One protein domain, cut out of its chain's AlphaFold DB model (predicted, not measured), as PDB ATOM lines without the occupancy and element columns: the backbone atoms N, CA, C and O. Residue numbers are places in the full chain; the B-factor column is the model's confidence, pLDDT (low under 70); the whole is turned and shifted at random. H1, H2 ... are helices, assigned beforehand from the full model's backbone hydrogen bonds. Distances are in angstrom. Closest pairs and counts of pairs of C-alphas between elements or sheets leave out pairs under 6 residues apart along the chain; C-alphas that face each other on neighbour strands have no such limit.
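What this domain is: This is residues 113 to 222 of the 502 residues of an uncharacterized protein of Pandoraea aquatica (UniProt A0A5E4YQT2). What shape does the chain make? Short crossed helices form two small lobes joined side to side: in one, H3, H4 and H5 pack round H2, and in the other, H7 and H9 pack on H8. H2 meets H8 where the lobes join, H6 bridges them, and H1 lies at the far end of the first lobe, near H3. What is it made of? The printed part has 110 residues with nine named helices, H1 to H9 in order, and no named strand; its class is all helix. How large is it? It is compact, with a radius of gyration of the C-alphas of 14.0 A and spans of 41 by 29 by 26 A.

Where its parts are: Where does the first lobe run? H1 is residues 113 to 117, beginning at C-alpha 113 (300.418, -8.163, 86.615). H2 is residues 126 to 136, 15.5 A long from first to last C-alpha, H3 residues 142 to 149, H4 residues 153 to 158 and H5 residues 160 to 163. Where does the rest run? H6 is residues 167 to 175, 12.4 A long, and H7 residues 184 to 194, 15.7 A long. H8 is residues 200 to 207 and H9 residues 211 to 218, ending at C-alpha 218 (293.560, -42.221, 74.000).

How they stand to each other: What surrounds H2? H2 is the hub, touching H3, H4, H5, H6 and H8. It touches H3 at a steep tilt of 59 degrees, opposite ways, the closest C-alphas being those of Lys 126 and Ser 149, 5.2 A apart; the closest C-alphas of H2 and H5, which touch, are those of Arg 131 and Tyr 162, 5.3 A apart. How do the lobes meet? H2 and H8 touch, the closest C-alphas being those of Arg 132 and Met 205, 6.8 A apart. H2 and H6 touch only at their ends, and only just, with 3 pairs of C-alphas within 8 A. What touches H8 further on? H7 touches it at a steep tilt of 61 degrees, opposite ways, with the C-alphas of Ala 184 and Ser 207 closest at 5.0 A. H9 touches it about perpendicular, at 83 degrees, with those of Asp 204 and Leu 211 closest at 5.7 A. Are the helix backbones in order? Every O i to N i+4 pair is within hydrogen-bond range in H1, H2, H3, H4, H6, H7, H8 and H9; H5 is too short for such a pair.

The domain as a whole: How far does it reach? The two C-alphas farthest apart, those of Ala 113 and Gly 221, are 43.5 A apart. Are there cuts or long links? The printed part has no cut and no long link. Where is confidence low? Residues 113 to 118, 122 and 219 to 222 are under 70, against a mean pLDDT of 81.2 of the printed part.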
ATOM      1  N   ALA A 113     301.342  -7.123  86.173       61.25
ATOM      2  CA  ALA A 113     300.418  -8.163  86.615       61.25
ATOM      3  C   ALA A 113     300.075  -9.151  85.485       61.25
ATOM      4  O   ALA A 113     300.292 -10.350  85.654       61.25
ATOM      5  N   GLN A 114     299.668  -8.654  84.309       66.19
ATOM      6  CA  GLN A 114     299.446  -9.487  83.119       66.19
ATOM      7  C   GLN A 114     300.709 -10.268  82.737       66.19
ATOM      8  O   GLN A 114     300.627 -11.456  82.448       66.19
ATOM      9  N   MET A 115     301.897  -9.655  82.818       65.94
ATOM     10  CA  MET A 115     303.156 -10.366  82.556       65.94
ATOM     11  C   MET A 115     303.500 -11.439  83.595       65.94
ATOM     12  O   MET A 115     304.193 -12.393  83.249       65.94
ATOM     13  N   ARG A 116     303.080 -11.298  84.861       64.19
ATOM     14  CA  ARG A 116     303.292 -12.328  85.894       64.19
ATOM     15  C   ARG A 116     302.385 -13.531  85.683       64.19
ATOM     16  O   ARG A 116     302.853 -14.656  85.816       64.19
ATOM     17  N   GLU A 117     301.128 -13.286  85.342       64.38
ATOM     18  CA  GLU A 117     300.124 -14.332  85.149       64.38
ATOM     19  C   GLU A 117     300.301 -15.066  83.810       64.38
ATOM     20  O   GLU A 117     300.140 -16.280  83.723       64.38
ATOM     21  N   ALA A 118     300.746 -14.349  82.777       67.31
ATOM     22  CA  ALA A 118     301.019 -14.889  81.450       67.31
ATOM     23  C   ALA A 118     302.406 -15.555  81.325       67.31
ATOM     24  O   ALA A 118     302.847 -15.861  80.215       67.31
ATOM     25  N   ARG A 119     303.131 -15.776  82.434       74.12
ATOM     26  CA  ARG A 119     304.467 -16.385  82.379       74.12
ATOM     27  C   ARG A 119     304.418 -17.775  81.745       74.12
ATOM     28  O   ARG A 119     303.514 -18.583  81.972       74.12
ATOM     29  N   ARG A 120     305.458 -18.055  80.959       76.50
ATOM     30  CA  ARG A 120     305.727 -19.380  80.404       76.50
ATOM     31  C   ARG A 120     305.917 -20.384  81.542       76.50
ATOM     32  O   ARG A 120     306.697 -20.122  82.459       76.50
ATOM     33  N   MET A 121     305.248 -21.527  81.454       76.62
ATOM     34  CA  MET A 121     305.407 -22.601  82.433       76.62
ATOM     35  C   MET A 121     306.818 -23.211  82.332       76.62
ATOM     36  O   MET A 121     307.436 -23.175  81.257       76.62
ATOM     37  N   PRO A 122     307.369 -23.774  83.424       66.00
ATOM     38  CA  PRO A 122     308.623 -24.516  83.347       66.00
ATOM     39  C   PRO A 122     308.488 -25.649  82.318       66.00
ATOM     40  O   PRO A 122     307.513 -26.394  82.333       66.00
ATOM     41  N   ASN A 123     309.460 -25.752  81.407       71.81
ATOM     42  CA  ASN A 123     309.512 -26.722  80.299       71.81
ATOM     43  C   ASN A 123     308.464 -26.549  79.178       71.81
ATOM     44  O   ASN A 123     308.368 -27.399  78.294       71.81
ATOM     45  N   GLU A 124     307.714 -25.446  79.147       80.00
ATOM     46  CA  GLU A 124     306.785 -25.156  78.050       80.00
ATOM     47  C   GLU A 124     307.525 -24.602  76.821       80.00
ATOM     48  O   GLU A 124     308.313 -23.652  76.901       80.00
ATOM     49  N   PHE A 125     307.257 -25.176  75.646       82.19
ATOM     50  CA  PHE A 125     307.787 -24.651  74.390       82.19
ATOM     51  C   PHE A 125     307.164 -23.291  74.061       82.19
ATOM     52  O   PHE A 125     305.979 -23.055  74.285       82.19
ATOM     53  N   LYS A 126     307.948 -22.403  73.444       89.31
ATOM     54  CA  LYS A 126     307.525 -21.034  73.092       89.31
ATOM     55  C   LYS A 126     306.211 -21.001  72.298       89.31
ATOM     56  O   LYS A 126     305.333 -20.200  72.591       89.31
ATOM     57  N   ILE A 127     306.054 -21.906  71.331       85.06
ATOM     58  CA  ILE A 127     304.848 -21.978  70.493       85.06
ATOM     59  C   ILE A 127     303.623 -22.498  71.258       85.06
ATOM     60  O   ILE A 127     302.507 -22.059  71.007       85.06
ATOM     61  N   VAL A 128     303.837 -23.385  72.234       83.88
ATOM     62  CA  VAL A 128     302.780 -23.910  73.108       83.88
ATOM     63  C   VAL A 128     302.284 -22.804  74.037       83.88
ATOM     64  O   VAL A 128     301.081 -22.576  74.114       83.88
ATOM     65  N   CYS A 129     303.209 -22.030  74.618       85.88
ATOM     66  CA  CYS A 129     302.881 -20.840  75.401       85.88
ATOM     67  C   CYS A 129     302.054 -19.837  74.586       85.88
ATOM     68  O   CYS A 129     301.020 -19.367  75.048       85.88
ATOM     69  N   ALA A 130     302.444 -19.564  73.339       87.88
ATOM     70  CA  ALA A 130     301.696 -18.648  72.485       87.88
ATOM     71  C   ALA A 130     300.265 -19.127  72.173       87.88
ATOM     72  O   ALA A 130     299.329 -18.329  72.233       87.88
ATOM     73  N   ARG A 131     300.073 -20.424  71.887       86.50
ATOM     74  CA  ARG A 131     298.734 -21.015  71.699       86.50
ATOM     75  C   ARG A 131     297.888 -20.907  72.972       86.50
ATOM     76  O   ARG A 131     296.742 -20.477  72.890       86.50
ATOM     77  N   ARG A 132     298.465 -21.227  74.138       86.31
ATOM     78  CA  ARG A 132     297.807 -21.107  75.450       86.31
ATOM     79  C   ARG A 132     297.360 -19.671  75.719       86.31
ATOM     80  O   ARG A 132     296.207 -19.444  76.069       86.31
ATOM     81  N   LEU A 133     298.244 -18.696  75.504       87.94
ATOM     82  CA  LEU A 133     297.917 -17.279  75.677       87.94
ATOM     83  C   LEU A 133     296.793 -16.843  74.739       87.94
ATOM     84  O   LEU A 133     295.852 -16.209  75.190       87.94
ATOM     85  N   ARG A 134     296.821 -17.253  73.470       86.62
ATOM     86  CA  ARG A 134     295.747 -16.929  72.523       86.62
ATOM     87  C   ARG A 134     294.393 -17.544  72.898       86.62
ATOM     88  O   ARG A 134     293.352 -16.974  72.577       86.62
ATOM     89  N   LEU A 135     294.407 -18.701  73.554       85.00
ATOM     90  CA  LEU A 135     293.205 -19.405  73.990       85.00
ATOM     91  C   LEU A 135     292.607 -18.795  75.270       85.00
ATOM     92  O   LEU A 135     291.411 -18.522  75.304       85.00
ATOM     93  N   HIS A 136     293.428 -18.550  76.296       82.38
ATOM     94  CA  HIS A 136     292.969 -18.055  77.604       82.38
ATOM     95  C   HIS A 136     292.910 -16.527  77.717       82.38
ATOM     96  O   HIS A 136     292.260 -16.008  78.621       82.38
ATOM     97  N   ARG A 137     293.612 -15.803  76.840       84.69
ATOM     98  CA  ARG A 137     293.737 -14.340  76.854       84.69
ATOM     99  C   ARG A 137     293.504 -13.763  75.453       84.69
ATOM    100  O   ARG A 137     294.451 -13.320  74.799       84.69
ATOM    101  N   PRO A 138     292.248 -13.783  74.963       81.50
ATOM    102  CA  PRO A 138     291.905 -13.219  73.657       81.50
ATOM    103  C   PRO A 138     292.061 -11.690  73.607       81.50
ATOM    104  O   PRO A 138     292.049 -11.111  72.526       81.50
ATOM    105  N   ASP A 139     292.211 -11.042  74.764       83.88
ATOM    106  CA  ASP A 139     292.515  -9.622  74.927       83.88
ATOM    107  C   ASP A 139     293.946  -9.258  74.504       83.88
ATOM    108  O   ASP A 139     294.215  -8.098  74.187       83.88
ATOM    109  N   LEU A 140     294.864 -10.230  74.471       85.12
ATOM    110  CA  LEU A 140     296.248  -9.987  74.080       85.12
ATOM    111  C   LEU A 140     296.400  -9.918  72.559       85.12
ATOM    112  O   LEU A 140     295.986 -10.814  71.819       85.12
ATOM    113  N   SER A 141     297.084  -8.877  72.086       87.62
ATOM    114  CA  SER A 141     297.460  -8.773  70.677       87.62
ATOM    115  C   SER A 141     298.524  -9.813  70.312       87.62
ATOM    116  O   SER A 141     299.287 -10.281  71.161       87.62
ATOM    117  N   SER A 142     298.632 -10.157  69.024       85.00
ATOM    118  CA  SER A 142     299.642 -11.125  68.571       85.00
ATOM    119  C   SER A 142     301.072 -10.694  68.928       85.00
ATOM    120  O   SER A 142     301.894 -11.544  69.270       85.00
ATOM    121  N   ASP A 143     301.359  -9.389  68.916       84.94
ATOM    122  CA  ASP A 143     302.665  -8.841  69.301       84.94
ATOM    123  C   ASP A 143     302.929  -9.012  70.805       84.94
ATOM    124  O   ASP A 143     304.039  -9.353  71.217       84.94
ATOM    125  N   GLN A 144     301.898  -8.835  71.639       86.62
ATOM    126  CA  GLN A 144     301.992  -9.053  73.085       86.62
ATOM    127  C   GLN A 144     302.207 -10.536  73.403       86.62
ATOM    128  O   GLN A 144     303.076 -10.878  74.206       86.62
ATOM    129  N   ILE A 145     301.482 -11.429  72.726       87.94
ATOM    130  CA  ILE A 145     301.669 -12.879  72.855       87.94
ATOM    131  C   ILE A 145     303.088 -13.273  72.434       87.94
ATOM    132  O   ILE A 145     303.730 -14.093  73.096       87.94
ATOM    133  N   GLN A 146     303.613 -12.675  71.364       88.00
ATOM    134  CA  GLN A 146     304.976 -12.915  70.914       88.00
ATOM    135  C   GLN A 146     306.007 -12.478  71.964       88.00
ATOM    136  O   GLN A 146     306.921 -13.243  72.284       88.00
ATOM    137  N   ALA A 147     305.838 -11.282  72.531       85.81
ATOM    138  CA  ALA A 147     306.723 -10.745  73.557       85.81
ATOM    139  C   ALA A 147     306.749 -11.623  74.820       85.81
ATOM    140  O   ALA A 147     307.820 -11.880  75.368       85.81
ATOM    141  N   ILE A 148     305.590 -12.129  75.253       86.25
ATOM    142  CA  ILE A 148     305.470 -12.951  76.464       86.25
ATOM    143  C   ILE A 148     305.966 -14.388  76.226       86.25
ATOM    144  O   ILE A 148     306.696 -14.950  77.046       86.25
ATOM    145  N   SER A 149     305.590 -15.001  75.102       86.69
ATOM    146  CA  SER A 149     305.958 -16.389  74.784       86.69
ATOM    147  C   SER A 149     307.411 -16.543  74.323       86.69
ATOM    148  O   SER A 149     307.990 -17.631  74.422       86.69
ATOM    149  N   GLY A 150     308.006 -15.470  73.789       86.75
ATOM    150  CA  GLY A 150     309.331 -15.462  73.172       86.75
ATOM    151  C   GLY A 150     309.411 -16.243  71.854       86.75
ATOM    152  O   GLY A 150     310.523 -16.554  71.403       86.75
ATOM    153  N   ALA A 151     308.266 -16.621  71.270       87.19
ATOM    154  CA  ALA A 151     308.185 -17.239  69.951       87.19
ATOM    155  C   ALA A 151     308.550 -16.219  68.857       87.19
ATOM    156  O   ALA A 151     308.342 -15.020  69.007       87.19
ATOM    157  N   THR A 152     309.143 -16.669  67.755       86.12
ATOM    158  CA  THR A 152     309.434 -15.795  66.610       86.12
ATOM    159  C   THR A 152     308.207 -15.683  65.694       86.12
ATOM    160  O   THR A 152     307.353 -16.572  65.675       86.12
ATOM    161  N   THR A 153     308.112 -14.592  64.929       82.50
ATOM    162  CA  THR A 153     306.977 -14.293  64.029       82.50
ATOM    163  C   THR A 153     306.728 -15.395  63.000       82.50
ATOM    164  O   THR A 153     305.592 -15.804  62.789       82.50
ATOM    165  N   LEU A 154     307.793 -15.913  62.382       78.56
ATOM    166  CA  LEU A 154     307.723 -16.941  61.338       78.56
ATOM    167  C   LEU A 154     307.076 -18.258  61.819       78.56
ATOM    168  O   LEU A 154     306.153 -18.728  61.155       78.56
ATOM    169  N   PRO A 155     307.500 -18.860  62.949       82.44
ATOM    170  CA  PRO A 155     306.824 -20.023  63.518       82.44
ATOM    171  C   PRO A 155     305.359 -19.780  63.864       82.44
ATOM    172  O   PRO A 155     304.537 -20.628  63.547       82.44
ATOM    173  N   LEU A 156     305.018 -18.628  64.455       82.06
ATOM    174  CA  LEU A 156     303.631 -18.284  64.795       82.06
ATOM    175  C   LEU A 156     302.747 -18.150  63.551       82.06
ATOM    176  O   LEU A 156     301.645 -18.688  63.511       82.06
ATOM    177  N   ALA A 157     303.246 -17.485  62.508       80.44
ATOM    178  CA  ALA A 157     302.521 -17.295  61.254       80.44
ATOM    179  C   ALA A 157     302.281 -18.611  60.495       80.44
ATOM    180  O   ALA A 157     301.299 -18.743  59.774       80.44
ATOM    181  N   ARG A 158     303.166 -19.603  60.658       81.38
ATOM    182  CA  ARG A 158     303.031 -20.930  60.031       81.38
ATOM    183  C   ARG A 158     302.225 -21.920  60.867       81.38
ATOM    184  O   ARG A 158     301.913 -23.010  60.395       81.38
ATOM    185  N   ASP A 159     301.905 -21.565  62.103       80.25
ATOM    186  CA  ASP A 159     301.236 -22.461  63.024       80.25
ATOM    187  C   ASP A 159     299.724 -22.471  62.779       80.25
ATOM    188  O   ASP A 159     299.004 -21.545  63.149       80.25
ATOM    189  N   ALA A 160     299.233 -23.527  62.128       75.12
ATOM    190  CA  ALA A 160     297.814 -23.655  61.789       75.12
ATOM    191  C   ALA A 160     296.908 -23.627  63.031       75.12
ATOM    192  O   ALA A 160     295.817 -23.070  62.987       75.12
ATOM    193  N   ALA A 161     297.382 -24.190  64.145       74.38
ATOM    194  CA  ALA A 161     296.666 -24.163  65.409       74.38
ATOM    195  C   ALA A 161     296.574 -22.731  65.956       74.38
ATOM    196  O   ALA A 161     295.478 -22.270  66.228       74.38
ATOM    197  N   TYR A 162     297.672 -21.978  66.027       80.06
ATOM    198  CA  TYR A 162     297.660 -20.581  66.481       80.06
ATOM    199  C   TYR A 162     296.782 -19.657  65.620       80.06
ATOM    200  O   TYR A 162     296.165 -18.736  66.151       80.06
ATOM    201  N   ASN A 163     296.717 -19.886  64.306       79.06
ATOM    202  CA  ASN A 163     295.966 -19.030  63.380       79.06
ATOM    203  C   ASN A 163     294.511 -19.472  63.146       79.06
ATOM    204  O   ASN A 163     293.766 -18.753  62.483       79.06
ATOM    205  N   GLY A 164     294.098 -20.628  63.674       76.81
ATOM    206  CA  GLY A 164     292.728 -21.133  63.557       76.81
ATOM    207  C   GLY A 164     291.718 -20.407  64.456       76.81
ATOM    208  O   GLY A 164     292.090 -19.668  65.372       76.81
ATOM    209  N   SER A 165     290.420 -20.642  64.215       74.94
ATOM    210  CA  SER A 165     289.366 -20.216  65.150       74.94
ATOM    211  C   SER A 165     289.496 -21.007  66.454       74.94
ATOM    212  O   SER A 165     289.498 -22.238  66.460       74.94
ATOM    213  N   MET A 166     289.627 -20.267  67.552       81.38
ATOM    214  CA  MET A 166     289.736 -20.793  68.916       81.38
ATOM    215  C   MET A 166     288.399 -20.759  69.654       81.38
ATOM    216  O   MET A 166     288.331 -21.197  70.797       81.38
ATOM    217  N   ASP A 167     287.346 -20.234  69.028       82.31
ATOM    218  CA  ASP A 167     286.083 -19.928  69.701       82.31
ATOM    219  C   ASP A 167     285.428 -21.211  70.228       82.31
ATOM    220  O   ASP A 167     285.169 -21.316  71.422       82.31
ATOM    221  N   ALA A 168     285.367 -22.256  69.397       83.69
ATOM    222  CA  ALA A 168     284.873 -23.574  69.805       83.69
ATOM    223  C   ALA A 168     285.687 -24.220  70.944       83.69
ATOM    224  O   ALA A 168     285.164 -25.042  71.687       83.69
ATOM    225  N   LEU A 169     286.974 -23.884  71.090       86.12
ATOM    226  CA  LEU A 169     287.799 -24.381  72.196       86.12
ATOM    227  C   LEU A 169     287.587 -23.566  73.470       86.12
ATOM    228  O   LEU A 169     287.640 -24.128  74.559       86.12
ATOM    229  N   ARG A 170     287.313 -22.263  73.344       85.62
ATOM    230  CA  ARG A 170     286.937 -21.426  74.487       85.62
ATOM    231  C   ARG A 170     285.597 -21.855  75.064       85.62
ATOM    232  O   ARG A 170     285.500 -21.947  76.281       85.62
ATOM    233  N   ASP A 171     284.629 -22.194  74.219       88.62
ATOM    234  CA  ASP A 171     283.330 -22.706  74.669       88.62
ATOM    235  C   ASP A 171     283.483 -24.010  75.471       88.62
ATOM    236  O   ASP A 171     282.834 -24.205  76.493       88.62
ATOM    237  N   ILE A 172     284.411 -24.885  75.069       89.88
ATOM    238  CA  ILE A 172     284.716 -26.107  75.828       89.88
ATOM    239  C   ILE A 172     285.405 -25.777  77.161       89.88
ATOM    240  O   ILE A 172     285.101 -26.410  78.167       89.88
ATOM    241  N   LEU A 173     286.314 -24.794  77.204       86.38
ATOM    242  CA  LEU A 173     286.952 -24.363  78.458       86.38
ATOM    243  C   LEU A 173     285.952 -23.766  79.452       86.38
ATOM    244  O   LEU A 173     286.141 -23.916  80.658       86.38
ATOM    245  N   THR A 174     284.929 -23.059  78.965       87.06
ATOM    246  CA  THR A 174     283.888 -22.474  79.817       87.06
ATOM    247  C   THR A 174     282.863 -23.515  80.258       87.06
ATOM    248  O   THR A 174     282.420 -23.456  81.402       87.06
ATOM    249  N   GLU A 175     282.518 -24.486  79.403       91.50
ATOM    250  CA  GLU A 175     281.655 -25.621  79.769       91.50
ATOM    251  C   GLU A 175     282.341 -26.551  80.784       91.50
ATOM    252  O   GLU A 175     281.724 -26.990  81.755       91.50
ATOM    253  N   LEU A 176     283.620 -26.855  80.559       89.81
ATOM    254  CA  LEU A 176     284.417 -27.803  81.335       89.81
ATOM    255  C   LEU A 176     285.687 -27.116  81.842       89.81
ATOM    256  O   LEU A 176     286.770 -27.362  81.302       89.81
ATOM    257  N   PRO A 177     285.604 -26.266  82.877       87.50
ATOM    258  CA  PRO A 177     286.795 -25.713  83.498       87.50
ATOM    259  C   PRO A 177     287.612 -26.824  84.168       87.50
ATOM    260  O   PRO A 177     287.078 -27.801  84.704       87.50
ATOM    261  N   ARG A 178     288.935 -26.671  84.132       82.62
ATOM    262  CA  ARG A 178     289.859 -27.575  84.820       82.62
ATOM    263  C   ARG A 178     289.725 -27.408  86.334       82.62
ATOM    264  O   ARG A 178     289.644 -26.280  86.809       82.62
ATOM    265  N   GLU A 179     289.711 -28.515  87.070       84.19
ATOM    266  CA  GLU A 179     289.632 -28.495  88.540       84.19
ATOM    267  C   GLU A 179     291.021 -28.286  89.171       84.19
ATOM    268  O   GLU A 179     292.038 -28.608  88.550       84.19
ATOM    269  N   ASP A 180     291.070 -27.766  90.404       70.75
ATOM    270  CA  ASP A 180     292.308 -27.310  91.065       70.75
ATOM    271  C   ASP A 180     293.383 -28.410  91.201       70.75
ATOM    272  O   ASP A 180     294.572 -28.137  91.028       70.75
ATOM    273  N   ASP A 181     292.970 -29.665  91.406       77.62
ATOM    274  CA  ASP A 181     293.861 -30.829  91.550       77.62
ATOM    275  C   ASP A 181     293.885 -31.742  90.309       77.62
ATOM    276  O   ASP A 181     294.473 -32.830  90.306       77.62
ATOM    277  N   GLU A 182     293.247 -31.328  89.215       75.50
ATOM    278  CA  GLU A 182     293.127 -32.168  88.032       75.50
ATOM    279  C   GLU A 182     294.402 -32.111  87.186       75.50
ATOM    280  O   GLU A 182     294.794 -31.075  86.642       75.50
ATOM    281  N   GLY A 183     295.064 -33.255  87.022       75.25
ATOM    282  CA  GLY A 183     296.204 -33.386  86.118       75.25
ATOM    283  C   GLY A 183     295.815 -33.167  84.650       75.25
ATOM    284  O   GLY A 183     294.704 -33.482  84.234       75.25
ATOM    285  N   ALA A 184     296.758 -32.699  83.826       82.19
ATOM    286  CA  ALA A 184     296.522 -32.421  82.403       82.19
ATOM    287  C   ALA A 184     295.905 -33.619  81.653       82.19
ATOM    288  O   ALA A 184     294.981 -33.463  80.863       82.19
ATOM    289  N   LEU A 185     296.378 -34.835  81.939       81.31
ATOM    290  CA  LEU A 185     295.870 -36.063  81.325       81.31
ATOM    291  C   LEU A 185     294.441 -36.419  81.782       81.31
ATOM    292  O   LEU A 185     293.645 -36.918  80.987       81.31
ATOM    293  N   ALA A 186     294.117 -36.170  83.052       75.50
ATOM    294  CA  ALA A 186     292.779 -36.400  83.591       75.50
ATOM    295  C   ALA A 186     291.779 -35.430  82.948       75.50
ATOM    296  O   ALA A 186     290.771 -35.872  82.396       75.50
ATOM    297  N   TYR A 187     292.152 -34.150  82.864       86.88
ATOM    298  CA  TYR A 187     291.369 -33.125  82.181       86.88
ATOM    299  C   TYR A 187     291.151 -33.438  80.702       86.88
ATOM    300  O   TYR A 187     290.022 -33.451  80.218       86.88
ATOM    301  N   ALA A 188     292.223 -33.795  79.993       88.31
ATOM    302  CA  ALA A 188     292.158 -34.286  78.622       88.31
ATOM    303  C   ALA A 188     291.145 -35.428  78.453       88.31
ATOM    304  O   ALA A 188     290.333 -35.420  77.529       88.31
ATOM    305  N   THR A 189     291.184 -36.410  79.350       84.25
ATOM    306  CA  THR A 189     290.297 -37.575  79.301       84.25
ATOM    307  C   THR A 189     288.840 -37.171  79.521       84.25
ATOM    308  O   THR A 189     287.970 -37.591  78.760       84.25
ATOM    309  N   ARG A 190     288.578 -36.300  80.500       86.75
ATOM    310  CA  ARG A 190     287.242 -35.772  80.795       86.75
ATOM    311  C   ARG A 190     286.664 -34.987  79.614       86.75
ATOM    312  O   ARG A 190     285.537 -35.249  79.194       86.75
ATOM    313  N   VAL A 191     287.464 -34.107  79.012       88.69
ATOM    314  CA  VAL A 191     287.098 -33.373  77.791       88.69
ATOM    315  C   VAL A 191     286.849 -34.332  76.624       88.69
ATOM    316  O   VAL A 191     285.870 -34.163  75.898       88.69
ATOM    317  N   HIS A 192     287.675 -35.372  76.453       88.56
ATOM    318  CA  HIS A 192     287.490 -36.371  75.394       88.56
ATOM    319  C   HIS A 192     286.171 -37.139  75.542       88.56
ATOM    320  O   HIS A 192     285.497 -37.389  74.549       88.56
ATOM    321  N   MET A 193     285.782 -37.488  76.772       82.19
ATOM    322  CA  MET A 193     284.523 -38.189  77.038       82.19
ATOM    323  C   MET A 193     283.298 -37.344  76.672       82.19
ATOM    324  O   MET A 193     282.326 -37.878  76.142       82.19
ATOM    325  N   ARG A 194     283.341 -36.029  76.923       83.56
ATOM    326  CA  ARG A 194     282.247 -35.110  76.572       83.56
ATOM    327  C   ARG A 194     282.237 -34.752  75.083       83.56
ATOM    328  O   ARG A 194     281.175 -34.664  74.474       83.56
ATOM    329  N   HIS A 195     283.419 -34.592  74.489       86.62
ATOM    330  CA  HIS A 195     283.604 -34.211  73.090       86.62
ATOM    331  C   HIS A 195     284.471 -35.247  72.345       86.62
ATOM    332  O   HIS A 195     285.598 -34.947  71.944       86.62
ATOM    333  N   PRO A 196     283.957 -36.465  72.081       84.56
ATOM    334  CA  PRO A 196     284.747 -37.549  71.482       84.56
ATOM    335  C   PRO A 196     285.196 -37.257  70.045       84.56
ATOM    336  O   PRO A 196     286.190 -37.801  69.571       84.56
ATOM    337  N   LYS A 197     284.490 -36.358  69.345       86.19
ATOM    338  CA  LYS A 197     284.841 -35.903  67.988       86.19
ATOM    339  C   LYS A 197     285.944 -34.836  67.973       86.19
ATOM    340  O   LYS A 197     286.355 -34.414  66.893       86.19
ATOM    341  N   LEU A 198     286.404 -34.370  69.137       86.06
ATOM    342  CA  LEU A 198     287.438 -33.346  69.224       86.06
ATOM    343  C   LEU A 198     288.792 -33.926  68.777       86.06
ATOM    344  O   LEU A 198     289.233 -34.943  69.320       86.06
ATOM    345  N   PRO A 199     289.491 -33.303  67.811       88.50
ATOM    346  CA  PRO A 199     290.775 -33.813  67.353       88.50
ATOM    347  C   PRO A 199     291.829 -33.709  68.462       88.50
ATOM    348  O   PRO A 199     291.868 -32.742  69.221       88.50
ATOM    349  N   LEU A 200     292.750 -34.679  68.512       86.44
ATOM    350  CA  LEU A 200     293.780 -34.773  69.560       86.44
ATOM    351  C   LEU A 200     294.654 -33.519  69.689       86.44
ATOM    352  O   LEU A 200     295.122 -33.216  70.780       86.44
ATOM    353  N   VAL A 201     294.874 -32.787  68.594       85.25
ATOM    354  CA  VAL A 201     295.625 -31.521  68.607       85.25
ATOM    355  C   VAL A 201     294.889 -30.458  69.422       85.25
ATOM    356  O   VAL A 201     295.511 -29.731  70.186       85.25
ATOM    357  N   ASN A 202     293.564 -30.392  69.310       88.19
ATOM    358  CA  ASN A 202     292.755 -29.450  70.080       88.19
ATOM    359  C   ASN A 202     292.696 -29.845  71.552       88.19
ATOM    360  O   ASN A 202     292.747 -28.997  72.436       88.19
ATOM    361  N   LEU A 203     292.661 -31.145  71.808       87.75
ATOM    362  CA  LEU A 203     292.674 -31.706  73.148       87.75
ATOM    363  C   LEU A 203     294.018 -31.465  73.861       87.75
ATOM    364  O   LEU A 203     294.050 -31.157  75.052       87.75
ATOM    365  N   ASP A 204     295.125 -31.515  73.116       86.94
ATOM    366  CA  ASP A 204     296.453 -31.090  73.571       86.94
ATOM    367  C   ASP A 204     296.480 -29.603  73.930       86.94
ATOM    368  O   ASP A 204     296.987 -29.236  74.985       86.94
ATOM    369  N   MET A 205     295.877 -28.749  73.102       84.44
ATOM    370  CA  MET A 205     295.809 -27.311  73.380       84.44
ATOM    371  C   MET A 205     294.992 -26.977  74.629       84.44
ATOM    372  O   MET A 205     295.387 -26.087  75.374       84.44
ATOM    373  N   LEU A 206     293.885 -27.686  74.864       85.38
ATOM    374  CA  LEU A 206     293.048 -27.491  76.051       85.38
ATOM    375  C   LEU A 206     293.745 -27.971  77.329       85.38
ATOM    376  O   LEU A 206     293.676 -27.319  78.365       85.38
ATOM    377  N   SER A 207     294.409 -29.128  77.267       85.12
ATOM    378  CA  SER A 207     294.927 -29.807  78.460       85.12
ATOM    379  C   SER A 207     296.392 -29.544  78.781       85.12
ATOM    380  O   SER A 207     296.789 -29.630  79.944       85.12
ATOM    381  N   GLY A 208     297.212 -29.274  77.765       81.44
ATOM    382  CA  GLY A 208     298.667 -29.225  77.873       81.44
ATOM    383  C   GLY A 208     299.328 -30.586  78.138       81.44
ATOM    384  O   GLY A 208     300.481 -30.621  78.560       81.44
ATOM    385  N   ALA A 209     298.626 -31.711  77.939       80.06
ATOM    386  CA  ALA A 209     299.141 -33.050  78.254       80.06
ATOM    387  C   ALA A 209     300.232 -33.559  77.282       80.06
ATOM    388  O   ALA A 209     300.965 -34.501  77.605       80.06
ATOM    389  N   GLY A 210     300.351 -32.956  76.099       82.38
ATOM    390  CA  GLY A 210     301.270 -33.345  75.038       82.38
ATOM    391  C   GLY A 210     300.647 -34.347  74.064       82.38
ATOM    392  O   GLY A 210     300.212 -35.433  74.446       82.38
ATOM    393  N   LEU A 211     300.695 -34.036  72.766       83.62
ATOM    394  CA  LEU A 211     300.233 -34.908  71.674       83.62
ATOM    395  C   LEU A 211     300.723 -36.373  71.744       83.62
ATOM    396  O   LEU A 211     299.894 -37.269  71.562       83.62
ATOM    397  N   PRO A 212     302.019 -36.677  71.984       78.31
ATOM    398  CA  PRO A 212     302.484 -38.063  72.103       78.31
ATOM    399  C   PRO A 212     301.837 -38.797  73.282       78.31
ATOM    400  O   PRO A 212     301.415 -39.944  73.133       78.31
ATOM    401  N   THR A 213     301.707 -38.114  74.422       80.75
ATOM    402  CA  THR A 213     301.064 -38.630  75.634       80.75
ATOM    403  C   THR A 213     299.590 -38.921  75.377       80.75
ATOM    404  O   THR A 213     299.110 -40.005  75.699       80.75
ATOM    405  N   LEU A 214     298.883 -37.989  74.730       84.19
ATOM    406  CA  LEU A 214     297.469 -38.132  74.396       84.19
ATOM    407  C   LEU A 214     297.213 -39.247  73.389       84.19
ATOM    408  O   LEU A 214     296.284 -40.018  73.584       84.19
ATOM    409  N   ARG A 215     298.045 -39.396  72.350       83.75
ATOM    410  CA  ARG A 215     297.949 -40.552  71.442       83.75
ATOM    411  C   ARG A 215     298.167 -41.856  72.197       83.75
ATOM    412  O   ARG A 215     297.359 -42.762  72.083       83.75
ATOM    413  N   ALA A 216     299.214 -41.957  73.012       77.56
ATOM    414  CA  ALA A 216     299.454 -43.175  73.785       77.56
ATOM    415  C   ALA A 216     298.275 -43.502  74.723       77.56
ATOM    416  O   ALA A 216     297.875 -44.660  74.841       77.56
ATOM    417  N   HIS A 217     297.695 -42.481  75.355       76.50
ATOM    418  CA  HIS A 217     296.620 -42.651  76.323       76.50
ATOM    419  C   HIS A 217     295.257 -42.939  75.673       76.50
ATOM    420  O   HIS A 217     294.583 -43.885  76.071       76.50
ATOM    421  N   LEU A 218     294.880 -42.176  74.640       75.38
ATOM    422  CA  LEU A 218     293.560 -42.221  74.000       75.38
ATOM    423  C   LEU A 218     293.494 -43.174  72.795       75.38
ATOM    424  O   LEU A 218     292.437 -43.732  72.523       75.38
ATOM    425  N   SER A 219     294.604 -43.457  72.096       67.38
ATOM    426  CA  SER A 219     294.631 -44.466  71.016       67.38
ATOM    427  C   SER A 219     294.590 -45.912  71.533       67.38
ATOM    428  O   SER A 219     294.551 -46.844  70.737       67.38
ATOM    429  N   SER A 220     294.564 -46.120  72.853       55.66
ATOM    430  CA  SER A 220     294.480 -47.440  73.499       55.66
ATOM    431  C   SER A 220     293.082 -48.101  73.451       55.66
ATOM    432  O   SER A 220     292.858 -49.080  74.170       55.66
ATOM    433  N   GLY A 221     292.169 -47.605  72.607       50.56
ATOM    434  CA  GLY A 221     290.804 -48.119  72.444       50.56
ATOM    435  C   GLY A 221     289.873 -47.732  73.597       50.56
ATOM    436  O   GLY A 221     290.338 -47.515  74.719       50.56
ATOM    437  N   ASP A 222     288.574 -47.628  73.292       48.69
ATOM    438  CA  ASP A 222     287.498 -47.185  74.192       48.69
ATOM    439  C   ASP A 222     287.717 -47.631  75.651       48.69
ATOM    440  O   ASP A 222     287.713 -48.831  75.945       48.69
TER     441      ASP A 222